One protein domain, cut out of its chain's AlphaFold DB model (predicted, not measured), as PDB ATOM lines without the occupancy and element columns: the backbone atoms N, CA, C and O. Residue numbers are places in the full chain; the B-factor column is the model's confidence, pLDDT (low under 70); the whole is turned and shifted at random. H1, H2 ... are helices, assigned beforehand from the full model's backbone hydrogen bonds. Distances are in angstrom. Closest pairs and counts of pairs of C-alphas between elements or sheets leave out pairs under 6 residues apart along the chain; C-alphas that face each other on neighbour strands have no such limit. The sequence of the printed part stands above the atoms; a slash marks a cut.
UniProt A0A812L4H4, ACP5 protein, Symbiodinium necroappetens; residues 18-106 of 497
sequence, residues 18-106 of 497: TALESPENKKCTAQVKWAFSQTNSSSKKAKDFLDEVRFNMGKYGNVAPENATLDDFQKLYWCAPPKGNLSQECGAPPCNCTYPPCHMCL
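AT A GLANCE: This is residues 18 to 106 of the 497 residues of the protein "ACP5 protein" of Symbiodinium necroappetens (UniProt A0A812L4H4). Three helices set steeply or about squarely to one another make this domain: H3 is in the middle, with H1 and the last part of the long helix H2 packed on it. A long tail with no named element, residues 80 to 106, loops out and then winds round H3. You are looking at 89 printed residues, with three named helices in the order H1, H2, H3 and no named strand. The class is all helix, although named helices hold 36 of the 89 residues, under half. The whole is compact, with a radius of gyration of the C-alphas of 11.7 A, and spans 33 by 25 by 19 A.

HOW THE PARTS SIT: Go along from Thr 18 to H1, residues 29 to 37. H2, residues 44 to 60, is close to H1 but not clearly touching, about perpendicular at 87 degrees; their closest C-alphas, those of Ala 35 and Leu 50, are 6.9 A apart. Further on, H3, residues 70 to 79, touches H1 at a steep tilt of 56 degrees, opposite ways, with the closest C-alphas, of Val 32 and Phe 73, 5.9 A apart. H2 touches H3 with residues 56 to 60 alone, about perpendicular at 86 degrees; look at the closest C-alphas, of Met 57 and Leu 76, 6.4 A apart. In H1, H2 and H3 every O i to N i+4 pair is within hydrogen-bond range.

IN THESE COORDINATES: Find C-alpha 29 at (14.805, -4.821, 12.427), where H1 begins; its nine residues run 12.3 A to C-alpha 37. At C-alpha 44, (2.470, -24.117, 10.725), H2 begins and runs 24.0 A to C-alpha 60. H3 runs 14.3 A from C-alpha 70 to C-alpha 79 at (7.412, -4.239, 24.830).

THE WHOLE: The C-alphas farthest apart, of Ser 42 and Pro 101, are 34.6 A apart. The printed part has no cut, and the links H1 to H2 and H2 to H3 are short. Mean pLDDT of the printed part is 76.3; 35 residues are under 70, among them 45 to 53 and 82 to 87.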
ATOM      1  N   THR A  18      13.792   5.760  18.900       90.12
ATOM      2  CA  THR A  18      14.553   5.742  17.645       90.12
ATOM      3  C   THR A  18      13.787   4.996  16.554       90.12
ATOM      4  O   THR A  18      12.887   4.204  16.832       90.12
ATOM      5  N   ALA A  19      14.115   5.256  15.288       92.06
ATOM      6  CA  ALA A  19      13.539   4.508  14.176       92.06
ATOM      7  C   ALA A  19      13.982   3.033  14.211       92.06
ATOM      8  O   ALA A  19      15.050   2.694  14.730       92.06
ATOM      9  N   LEU A  20      13.202   2.149  13.590       93.62
ATOM     10  CA  LEU A  20      13.523   0.721  13.500       93.62
ATOM     11  C   LEU A  20      14.890   0.439  12.846       93.62
ATOM     12  O   LEU A  20      15.530  -0.566  13.152       93.62
ATOM     13  N   GLU A  21      15.341   1.316  11.947       93.94
ATOM     14  CA  GLU A  21      16.630   1.192  11.250       93.94
ATOM     15  C   GLU A  21      17.830   1.671  12.074       93.94
ATOM     16  O   GLU A  21      18.972   1.536  11.631       93.94
ATOM     17  N   SER A  22      17.595   2.260  13.247       91.44
ATOM     18  CA  SER A  22      18.675   2.795  14.064       91.44
ATOM     19  C   SER A  22      19.563   1.677  14.635       91.44
ATOM     20  O   SER A  22      19.099   0.545  14.824       91.44
ATOM     21  N   PRO A  23      20.850   1.960  14.925       91.06
ATOM     22  CA  PRO A  23      21.799   0.957  15.415       91.06
ATOM     23  C   PRO A  23      21.311   0.157  16.630       91.06
ATOM     24  O   PRO A  23      21.594  -1.038  16.726       91.06
ATOM     25  N   GLU A  24      20.541   0.788  17.519       85.88
ATOM     26  CA  GLU A  24      19.957   0.197  18.727       85.88
ATOM     27  C   GLU A  24      18.972  -0.936  18.398       85.88
ATOM     28  O   GLU A  24      18.883  -1.923  19.129       85.88
ATOM     29  N   ASN A  25      18.272  -0.838  17.266       92.12
ATOM     30  CA  ASN A  25      17.219  -1.767  16.857       92.12
ATOM     31  C   ASN A  25      17.683  -2.827  15.858       92.12
ATOM     32  O   ASN A  25      16.926  -3.744  15.545       92.12
ATOM     33  N   LYS A  26      18.949  -2.782  15.424       92.25
ATOM     34  CA  LYS A  26      19.525  -3.667  14.395       92.25
ATOM     35  C   LYS A  26      19.242  -5.159  14.613       92.25
ATOM     36  O   LYS A  26      19.144  -5.914  13.647       92.25
ATOM     37  N   LYS A  27      19.143  -5.599  15.873       87.62
ATOM     38  CA  LYS A  27      18.859  -6.999  16.225       87.62
ATOM     39  C   LYS A  27      17.428  -7.422  15.892       87.62
ATOM     40  O   LYS A  27      17.245  -8.580  15.534       87.62
ATOM     41  N   CYS A  28      16.458  -6.511  15.997       90.25
ATOM     42  CA  CYS A  28      15.038  -6.778  15.774       90.25
ATOM     43  C   CYS A  28      14.538  -6.355  14.383       90.25
ATOM     44  O   CYS A  28      13.507  -6.856  13.933       90.25
ATOM     45  N   THR A  29      15.248  -5.454  13.685       93.12
ATOM     46  CA  THR A  29      14.805  -4.821  12.427       93.12
ATOM     47  C   THR A  29      14.269  -5.818  11.397       93.12
ATOM     48  O   THR A  29      13.199  -5.612  10.824       93.12
ATOM     49  N   ALA A  30      14.996  -6.914  11.155       90.31
ATOM     50  CA  ALA A  30      14.614  -7.898  10.144       90.31
ATOM     51  C   ALA A  30      13.327  -8.645  10.523       90.31
ATOM     52  O   ALA A  30      12.470  -8.876   9.674       90.31
ATOM     53  N   GLN A  31      13.181  -8.994  11.799       87.62
ATOM     54  CA  GLN A  31      12.049  -9.738  12.339       87.62
ATOM     55  C   GLN A  31      10.794  -8.867  12.389       87.62
ATOM     56  O   GLN A  31       9.731  -9.319  11.968       87.62
ATOM     57  N   VAL A  32      10.931  -7.608  12.811       89.56
ATOM     58  CA  VAL A  32       9.842  -6.620  12.813       89.56
ATOM     59  C   VAL A  32       9.316  -6.396  11.395       89.56
ATOM     60  O   VAL A  32       8.119  -6.553  11.155       89.56
ATOM     61  N   LYS A  33      10.201  -6.120  10.423       91.50
ATOM     62  CA  LYS A  33       9.810  -5.959   9.009       91.50
ATOM     63  C   LYS A  33       9.160  -7.211   8.441       91.50
ATOM     64  O   LYS A  33       8.167  -7.116   7.719       91.50
ATOM     65  N   TRP A  34       9.723  -8.378   8.753       88.19
ATOM     66  CA  TRP A  34       9.156  -9.643   8.318       88.19
ATOM     67  C   TRP A  34       7.737  -9.792   8.864       88.19
ATOM     68  O   TRP A  34       6.819  -9.935   8.067       88.19
ATOM     69  N   ALA A  35       7.531  -9.653  10.174       85.44
ATOM     70  CA  ALA A  35       6.218  -9.793  10.799       85.44
ATOM     71  C   ALA A  35       5.182  -8.798  10.247       85.44
ATOM     72  O   ALA A  35       4.056  -9.205   9.971       85.44
ATOM     73  N   PHE A  36       5.576  -7.542  10.010       88.12
ATOM     74  CA  PHE A  36       4.723  -6.518   9.396       88.12
ATOM     75  C   PHE A  36       4.306  -6.872   7.955       88.12
ATOM     76  O   PHE A  36       3.168  -6.646   7.559       88.12
ATOM     77  N   SER A  37       5.206  -7.469   7.166       86.31
ATOM     78  CA  SER A  37       4.946  -7.800   5.754       86.31
ATOM     79  C   SER A  37       4.055  -9.031   5.524       86.31
ATOM     80  O   SER A  37       3.587  -9.249   4.405       86.31
ATOM     81  N   GLN A  38       3.841  -9.874   6.540       81.88
ATOM     82  CA  GLN A  38       3.178 -11.169   6.366       81.88
ATOM     83  C   GLN A  38       1.662 -11.083   6.576       81.88
ATOM     84  O   GLN A  38       1.165 -10.910   7.691       81.88
ATOM     85  N   THR A  39       0.902 -11.332   5.508       66.62
ATOM     86  CA  THR A  39      -0.564 -11.450   5.564       66.62
ATOM     87  C   THR A  39      -1.030 -12.888   5.837       66.62
ATOM     88  O   THR A  39      -2.048 -13.076   6.505       66.62
ATOM     89  N   ASN A  40      -0.267 -13.914   5.436       61.88
ATOM     90  CA  ASN A  40      -0.506 -15.332   5.751       61.88
ATOM     91  C   ASN A  40       0.784 -16.166   5.564       61.88
ATOM     92  O   ASN A  40       1.656 -15.764   4.800       61.88
ATOM     93  N   SER A  41       0.910 -17.337   6.208       66.62
ATOM     94  CA  SER A  41       2.065 -18.239   6.041       66.62
ATOM     95  C   SER A  41       1.650 -19.698   5.824       66.62
ATOM     96  O   SER A  41       0.736 -20.199   6.474       66.62
ATOM     97  N   SER A  42       2.351 -20.402   4.926       61.97
ATOM     98  CA  SER A  42       2.130 -21.827   4.621       61.97
ATOM     99  C   SER A  42       2.780 -22.782   5.633       61.97
ATOM    100  O   SER A  42       2.451 -23.966   5.675       61.97
ATOM    101  N   SER A  43       3.693 -22.281   6.469       78.94
ATOM    102  CA  SER A  43       4.334 -23.055   7.533       78.94
ATOM    103  C   SER A  43       3.535 -22.941   8.826       78.94
ATOM    104  O   SER A  43       3.326 -21.838   9.326       78.94
ATOM    105  N   LYS A  44       3.169 -24.080   9.428       71.25
ATOM    106  CA  LYS A  44       2.470 -24.117  10.725       71.25
ATOM    107  C   LYS A  44       3.203 -23.310  11.804       71.25
ATOM    108  O   LYS A  44       2.587 -22.499  12.473       71.25
ATOM    109  N   LYS A  45       4.531 -23.449  11.901       67.06
ATOM    110  CA  LYS A  45       5.343 -22.712  12.889       67.06
ATOM    111  C   LYS A  45       5.311 -21.196  12.679       67.06
ATOM    112  O   LYS A  45       5.309 -20.447  13.644       67.06
ATOM    113  N   ALA A  46       5.322 -20.749  11.425       68.19
ATOM    114  CA  ALA A  46       5.266 -19.327  11.106       68.19
ATOM    115  C   ALA A  46       3.849 -18.767  11.287       68.19
ATOM    116  O   ALA A  46       3.700 -17.618  11.685       68.19
ATOM    117  N   LYS A  47       2.820 -19.585  11.045       69.50
ATOM    118  CA  LYS A  47       1.430 -19.244  11.336       69.50
ATOM    119  C   LYS A  47       1.199 -19.066  12.839       69.50
ATOM    120  O   LYS A  47       0.743 -18.004  13.230       69.50
ATOM    121  N   ASP A  48       1.617 -20.031  13.659       62.31
ATOM    122  CA  ASP A  48       1.495 -19.960  15.123       62.31
ATOM    123  C   ASP A  48       2.210 -18.709  15.685       62.31
ATOM    124  O   ASP A  48       1.681 -18.008  16.544       62.31
ATOM    125  N   PHE A  49       3.387 -18.377  15.139       68.19
ATOM    126  CA  PHE A  49       4.129 -17.162  15.488       68.19
ATOM    127  C   PHE A  49       3.404 -15.871  15.072       68.19
ATOM    128  O   PHE A  49       3.343 -14.919  15.845       68.19
ATOM    129  N   LEU A  50       2.855 -15.811  13.853       69.88
ATOM    130  CA  LEU A  50       2.102 -14.642  13.388       69.88
ATOM    131  C   LEU A  50       0.803 -14.462  14.177       69.88
ATOM    132  O   LEU A  50       0.434 -13.327  14.461       69.88
ATOM    133  N   ASP A  51       0.144 -15.550  14.570       66.38
ATOM    134  CA  ASP A  51      -1.042 -15.508  15.425       66.38
ATOM    135  C   ASP A  51      -0.693 -14.949  16.818       66.38
ATOM    136  O   ASP A  51      -1.410 -14.087  17.321       66.38
ATOM    137  N   GLU A  52       0.453 -15.330  17.402       63.12
ATOM    138  CA  GLU A  52       0.968 -14.745  18.653       63.12
ATOM    139  C   GLU A  52       1.292 -13.249  18.506       63.12
ATOM    140  O   GLU A  52       0.884 -12.445  19.344       63.12
ATOM    141  N   VAL A  53       1.986 -12.852  17.435       69.69
ATOM    142  CA  VAL A  53       2.310 -11.441  17.152       69.69
ATOM    143  C   VAL A  53       1.038 -10.608  17.001       69.69
ATOM    144  O   VAL A  53       0.935  -9.538  17.591       69.69
ATOM    145  N   ARG A  54       0.054 -11.097  16.243       73.12
ATOM    146  CA  ARG A  54      -1.223 -10.406  16.004       73.12
ATOM    147  C   ARG A  54      -2.066 -10.322  17.270       73.12
ATOM    148  O   ARG A  54      -2.611  -9.264  17.568       73.12
ATOM    149  N   PHE A  55      -2.119 -11.400  18.048       63.47
ATOM    150  CA  PHE A  55      -2.749 -11.397  19.364       63.47
ATOM    151  C   PHE A  55      -2.098 -10.354  20.280       63.47
ATOM    152  O   PHE A  55      -2.786  -9.534  20.883       63.47
ATOM    153  N   ASN A  56      -0.765 -10.328  20.331       63.56
ATOM    154  CA  ASN A  56      -0.023  -9.379  21.149       63.56
ATOM    155  C   ASN A  56      -0.115  -7.930  20.621       63.56
ATOM    156  O   ASN A  56      -0.038  -6.995  21.412       63.56
ATOM    157  N   MET A  57      -0.335  -7.720  19.322       72.50
ATOM    158  CA  MET A  57      -0.526  -6.391  18.732       72.50
ATOM    159  C   MET A  57      -1.773  -5.691  19.286       72.50
ATOM    160  O   MET A  57      -1.686  -4.557  19.754       72.50
ATOM    161  N   GLY A  58      -2.909  -6.393  19.336       59.78
ATOM    162  CA  GLY A  58      -4.110  -5.869  19.997       59.78
ATOM    163  C   GLY A  58      -3.905  -5.678  21.505       59.78
ATOM    164  O   GLY A  58      -4.424  -4.737  22.093       59.78
ATOM    165  N   LYS A  59      -3.088  -6.542  22.113       54.50
ATOM    166  CA  LYS A  59      -2.818  -6.609  23.554       54.50
ATOM    167  C   LYS A  59      -1.926  -5.469  24.085       54.50
ATOM    168  O   LYS A  59      -2.208  -4.944  25.151       54.50
ATOM    169  N   TYR A  60      -0.858  -5.111  23.370       54.38
ATOM    170  CA  TYR A  60       0.161  -4.140  23.817       54.38
ATOM    171  C   TYR A  60       0.233  -2.878  22.941       54.38
ATOM    172  O   TYR A  60       0.718  -1.835  23.381       54.38
ATOM    173  N   GLY A  61      -0.229  -2.963  21.688       54.38
ATOM    174  CA  GLY A  61      -0.274  -1.845  20.741       54.38
ATOM    175  C   GLY A  61      -1.627  -1.131  20.690       54.38
ATOM    176  O   GLY A  61      -1.709  -0.054  20.104       54.38
ATOM    177  N   ASN A  62      -2.672  -1.716  21.296       59.97
ATOM    178  CA  ASN A  62      -4.065  -1.255  21.224       59.97
ATOM    179  C   ASN A  62      -4.548  -1.008  19.779       59.97
ATOM    180  O   ASN A  62      -5.385  -0.148  19.526       59.97
ATOM    181  N   VAL A  63      -3.992  -1.741  18.810       68.81
ATOM    182  CA  VAL A  63      -4.276  -1.577  17.383       68.81
ATOM    183  C   VAL A  63      -4.636  -2.926  16.775       68.81
ATOM    184  O   VAL A  63      -3.988  -3.942  17.043       68.81
ATOM    185  N   ALA A  64      -5.697  -2.949  15.967       70.62
ATOM    186  CA  ALA A  64      -6.049  -4.134  15.196       70.62
ATOM    187  C   ALA A  64      -4.886  -4.466  14.241       70.62
ATOM    188  O   ALA A  64      -4.373  -3.547  13.598       70.62
ATOM    189  N   PRO A  65      -4.441  -5.730  14.125       71.25
ATOM    190  CA  PRO A  65      -3.260  -6.074  13.332       71.25
ATOM    191  C   PRO A  65      -3.300  -5.591  11.877       71.25
ATOM    192  O   PRO A  65      -2.265  -5.252  11.314       71.25
ATOM    193  N   GLU A  66      -4.486  -5.535  11.280       79.06
ATOM    194  CA  GLU A  66      -4.756  -5.017   9.937       79.06
ATOM    195  C   GLU A  66      -4.555  -3.500   9.788       79.06
ATOM    196  O   GLU A  66      -4.300  -3.027   8.683       79.06
ATOM    197  N   ASN A  67      -4.634  -2.751  10.889       80.81
ATOM    198  CA  ASN A  67      -4.465  -1.298  10.942       80.81
ATOM    199  C   ASN A  67      -3.120  -0.884  11.564       80.81
ATOM    200  O   ASN A  67      -2.832   0.306  11.664       80.81
ATOM    201  N   ALA A  68      -2.314  -1.851  12.009       84.62
ATOM    202  CA  ALA A  68      -1.042  -1.609  12.672       84.62
ATOM    203  C   ALA A  68       0.013  -1.099  11.680       84.62
ATOM    204  O   ALA A  68       0.164  -1.628  10.579       84.62
ATOM    205  N   THR A  69       0.778  -0.090  12.085       91.06
ATOM    206  CA  THR A  69       1.919   0.448  11.334       91.06
ATOM    207  C   THR A  69       3.198  -0.326  11.647       91.06
ATOM    208  O   THR A  69       3.281  -1.031  12.651       91.06
ATOM    209  N   LEU A  70       4.243  -0.161  10.829       91.75
ATOM    210  CA  LEU A  70       5.561  -0.750  11.106       91.75
ATOM    211  C   LEU A  70       6.098  -0.340  12.488       91.75
ATOM    212  O   LEU A  70       6.718  -1.149  13.179       91.75
ATOM    213  N   ASP A  71       5.811   0.891  12.904       91.38
ATOM    214  CA  ASP A  71       6.193   1.387  14.215       91.38
ATOM    215  C   ASP A  71       5.431   0.666  15.339       91.38
ATOM    216  O   ASP A  71       6.029   0.312  16.349       91.38
ATOM    217  N   ASP A  72       4.151   0.319  15.167       86.38
ATOM    218  CA  ASP A  72       3.426  -0.486  16.166       86.38
ATOM    219  C   ASP A  72       4.056  -1.880  16.345       86.38
ATOM    220  O   ASP A  72       4.136  -2.392  17.463       86.38
ATOM    221  N   PHE A  73       4.596  -2.468  15.271       89.31
ATOM    222  CA  PHE A  73       5.375  -3.708  15.364       89.31
ATOM    223  C   PHE A  73       6.721  -3.493  16.062       89.31
ATOM    224  O   PHE A  73       7.108  -4.334  16.872       89.31
ATOM    225  N   GLN A  74       7.418  -2.380  15.820       90.38
ATOM    226  CA  GLN A  74       8.622  -2.042  16.589       90.38
ATOM    227  C   GLN A  74       8.295  -1.913  18.083       90.38
ATOM    228  O   GLN A  74       8.989  -2.499  18.914       90.38
ATOM    229  N   LYS A  75       7.217  -1.197  18.425       84.38
ATOM    230  CA  LYS A  75       6.735  -1.033  19.802       84.38
ATOM    231  C   LYS A  75       6.421  -2.384  20.435       84.38
ATOM    232  O   LYS A  75       6.866  -2.649  21.544       84.38
ATOM    233  N   LEU A  76       5.725  -3.270  19.724       83.88
ATOM    234  CA  LEU A  76       5.433  -4.616  20.210       83.88
ATOM    235  C   LEU A  76       6.711  -5.417  20.504       83.88
ATOM    236  O   LEU A  76       6.813  -6.027  21.561       83.88
ATOM    237  N   TYR A  77       7.688  -5.412  19.595       85.75
ATOM    238  CA  TYR A  77       8.949  -6.146  19.781       85.75
ATOM    239  C   TYR A  77       9.858  -5.526  20.846       85.75
ATOM    240  O   TYR A  77      10.738  -6.210  21.365       85.75
ATOM    241  N   TRP A  78       9.652  -4.251  21.170       83.19
ATOM    242  CA  TRP A  78      10.265  -3.590  22.315       83.19
ATOM    243  C   TRP A  78       9.550  -3.946  23.632       83.19
ATOM    244  O   TRP A  78      10.200  -4.183  24.640       83.19
ATOM    245  N   CYS A  79       8.219  -4.050  23.622       72.25
ATOM    246  CA  CYS A  79       7.412  -4.239  24.830       72.25
ATOM    247  C   CYS A  79       7.189  -5.680  25.271       72.25
ATOM    248  O   CYS A  79       7.143  -5.989  26.460       72.25
ATOM    249  N   ALA A  80       6.954  -6.555  24.308       69.69
ATOM    250  CA  ALA A  80       6.604  -7.944  24.525       69.69
ATOM    251  C   ALA A  80       7.095  -8.748  23.316       69.69
ATOM    252  O   ALA A  80       6.274  -9.192  22.502       69.69
ATOM    253  N   PRO A  81       8.427  -8.915  23.157       71.38
ATOM    254  CA  PRO A  81       8.967  -9.737  22.085       71.38
ATOM    255  C   PRO A  81       8.302 -11.129  22.137       71.38
ATOM    256  O   PRO A  81       8.213 -11.712  23.224       71.38
ATOM    257  N   PRO A  82       7.807 -11.663  20.999       64.69
ATOM    258  CA  PRO A  82       7.194 -12.998  20.936       64.69
ATOM    259  C   PRO A  82       8.146 -14.077  21.469       64.69
ATOM    260  O   PRO A  82       9.322 -13.805  21.664       64.69
ATOM    261  N   LYS A  83       7.724 -15.324  21.687       57.25
ATOM    262  CA  LYS A  83       8.674 -16.379  22.111       57.25
ATOM    263  C   LYS A  83       9.206 -17.194  20.922       57.25
ATOM    264  O   LYS A  83       8.440 -17.665  20.090       57.25
ATOM    265  N   GLY A  84      10.522 -17.441  20.862       61.50
ATOM    266  CA  GLY A  84      11.138 -18.434  19.959       61.50
ATOM    267  C   GLY A  84      12.335 -17.925  19.144       61.50
ATOM    268  O   GLY A  84      12.828 -16.827  19.340       61.50
ATOM    269  N   ASN A  85      12.828 -18.706  18.178       57.72
ATOM    270  CA  ASN A  85      14.041 -18.341  17.415       57.72
ATOM    271  C   ASN A  85      13.890 -17.080  16.532       57.72
ATOM    272  O   ASN A  85      14.883 -16.573  16.016       57.72
ATOM    273  N   LEU A  86      12.662 -16.585  16.350       57.66
ATOM    274  CA  LEU A  86      12.335 -15.373  15.593       57.66
ATOM    275  C   LEU A  86      12.107 -14.143  16.493       57.66
ATOM    276  O   LEU A  86      11.753 -13.084  15.989       57.66
ATOM    277  N   SER A  87      12.319 -14.254  17.809       62.59
ATOM    278  CA  SER A  87      12.108 -13.160  18.753       62.59
ATOM    279  C   SER A  87      13.404 -12.440  19.095       62.59
ATOM    280  O   SER A  87      14.170 -12.876  19.954       62.59
ATOM    281  N   GLN A  88      13.667 -11.339  18.406       79.50
ATOM    282  CA  GLN A  88      14.735 -10.427  18.794       79.50
ATOM    283  C   GLN A  88      14.093  -9.155  19.326       79.50
ATOM    284  O   GLN A  88      13.383  -8.474  18.592       79.50
ATOM    285  N   GLU A  89      14.320  -8.877  20.605       83.62
ATOM    286  CA  GLU A  89      13.853  -7.663  21.271       83.62
ATOM    287  C   GLU A  89      14.492  -6.425  20.629       83.62
ATOM    288  O   GLU A  89      15.680  -6.431  20.278       83.62
ATOM    289  N   CYS A  90      13.699  -5.373  20.439       87.94
ATOM    290  CA  CYS A  90      14.218  -4.093  19.967       87.94
ATOM    291  C   CYS A  90      14.957  -3.361  21.089       87.94
ATOM    292  O   CYS A  90      14.554  -3.422  22.244       87.94
ATOM    293  N   GLY A  91      16.036  -2.647  20.760       83.12
ATOM    294  CA  GLY A  91      16.810  -1.894  21.752       83.12
ATOM    295  C   GLY A  91      16.177  -0.561  22.152       83.12
ATOM    296  O   GLY A  91      16.522  -0.020  23.200       83.12
ATOM    297  N   ALA A  92      15.263  -0.027  21.338       85.00
ATOM    298  CA  ALA A  92      14.565   1.227  21.585       85.00
ATOM    299  C   ALA A  92      13.159   1.245  20.950       85.00
ATOM    300  O   ALA A  92      12.935   0.650  19.886       85.00
ATOM    301  N   PRO A  93      12.207   1.972  21.556       86.81
ATOM    302  CA  PRO A  93      10.870   2.121  21.004       86.81
ATOM    303  C   PRO A  93      10.831   3.056  19.789       86.81
ATOM    304  O   PRO A  93      11.720   3.900  19.637       86.81
ATOM    305  N   PRO A  94       9.777   2.972  18.959       91.06
ATOM    306  CA  PRO A  94       9.576   3.893  17.848       91.06
ATOM    307  C   PRO A  94       9.196   5.295  18.342       91.06
ATOM    308  O   PRO A  94       8.652   5.478  19.435       91.06
ATOM    309  N   CYS A  95       9.458   6.304  17.511       84.19
ATOM    310  CA  CYS A  95       9.058   7.683  17.805       84.19
ATOM    311  C   CYS A  95       7.607   7.999  17.426       84.19
ATOM    312  O   CYS A  95       7.022   8.909  18.009       84.19
ATOM    313  N   ASN A  96       7.031   7.232  16.502       85.50
ATOM    314  CA  ASN A  96       5.623   7.275  16.126       85.50
ATOM    315  C   ASN A  96       4.983   5.905  16.376       85.50
ATOM    316  O   ASN A  96       5.677   4.944  16.673       85.50
ATOM    317  N   CYS A  97       3.658   5.848  16.378       81.44
ATOM    318  CA  CYS A  97       2.833   4.648  16.520       81.44
ATOM    319  C   CYS A  97       1.372   5.089  16.388       81.44
ATOM    320  O   CYS A  97       1.066   6.277  16.543       81.44
ATOM    321  N   THR A  98       0.467   4.151  16.125       76.88
ATOM    322  CA  THR A  98      -0.955   4.460  15.917       76.88
ATOM    323  C   THR A  98      -1.597   5.040  17.179       76.88
ATOM    324  O   THR A  98      -2.389   5.978  17.095       76.88
ATOM    325  N   TYR A  99      -1.197   4.538  18.354       63.06
ATOM    326  CA  TYR A  99      -1.660   5.025  19.655       63.06
ATOM    327  C   TYR A  99      -0.480   5.445  20.544       63.06
ATOM    328  O   TYR A  99       0.097   4.616  21.265       63.06
ATOM    329  N   PRO A 100      -0.094   6.735  20.492       60.72
ATOM    330  CA  PRO A 100       0.900   7.298  21.390       60.72
ATOM    331  C   PRO A 100       0.480   7.169  22.859       60.72
ATOM    332  O   PRO A 100      -0.711   7.230  23.165       60.72
ATOM    333  N   PRO A 101       1.449   7.037  23.779       61.31
ATOM    334  CA  PRO A 101       2.889   7.145  23.565       61.31
ATOM    335  C   PRO A 101       3.546   5.842  23.118       61.31
ATOM    336  O   PRO A 101       3.237   4.742  23.571       61.31
ATOM    337  N   CYS A 102       4.507   5.998  22.218       71.62
ATOM    338  CA  CYS A 102       5.127   4.901  21.478       71.62
ATOM    339  C   CYS A 102       6.327   4.283  22.193       71.62
ATOM    340  O   CYS A 102       6.721   3.160  21.906       71.62
ATOM    341  N   HIS A 103       6.834   4.999  23.190       68.94
ATOM    342  CA  HIS A 103       7.940   4.615  24.052       68.94
ATOM    343  C   HIS A 103       7.498   3.978  25.366       68.94
ATOM    344  O   HIS A 103       8.254   4.015  26.330       68.94
ATOM    345  N   MET A 104       6.276   3.430  25.424       60.69
ATOM    346  CA  MET A 104       5.732   2.792  26.628       60.69
ATOM    347  C   MET A 104       4.941   1.522  26.313       60.69
ATOM    348  O   MET A 104       4.330   1.408  25.250       60.69
ATOM    349  N   CYS A 105       4.955   0.583  27.255       61.31
ATOM    350  CA  CYS A 105       4.419  -0.764  27.097       61.31
ATOM    351  C   CYS A 105       3.226  -0.973  28.009       61.31
ATOM    352  O   CYS A 105       3.429  -1.296  29.165       61.31
ATOM    353  N   LEU A 106       2.013  -0.812  27.480       60.16
ATOM    354  CA  LEU A 106       0.795  -1.064  28.246       60.16
ATOM    355  C   LEU A 106       0.513  -2.571  28.289       60.16
ATOM    356  O   LEU A 106       0.334  -3.195  27.242       60.16
TER     357      LEU A 106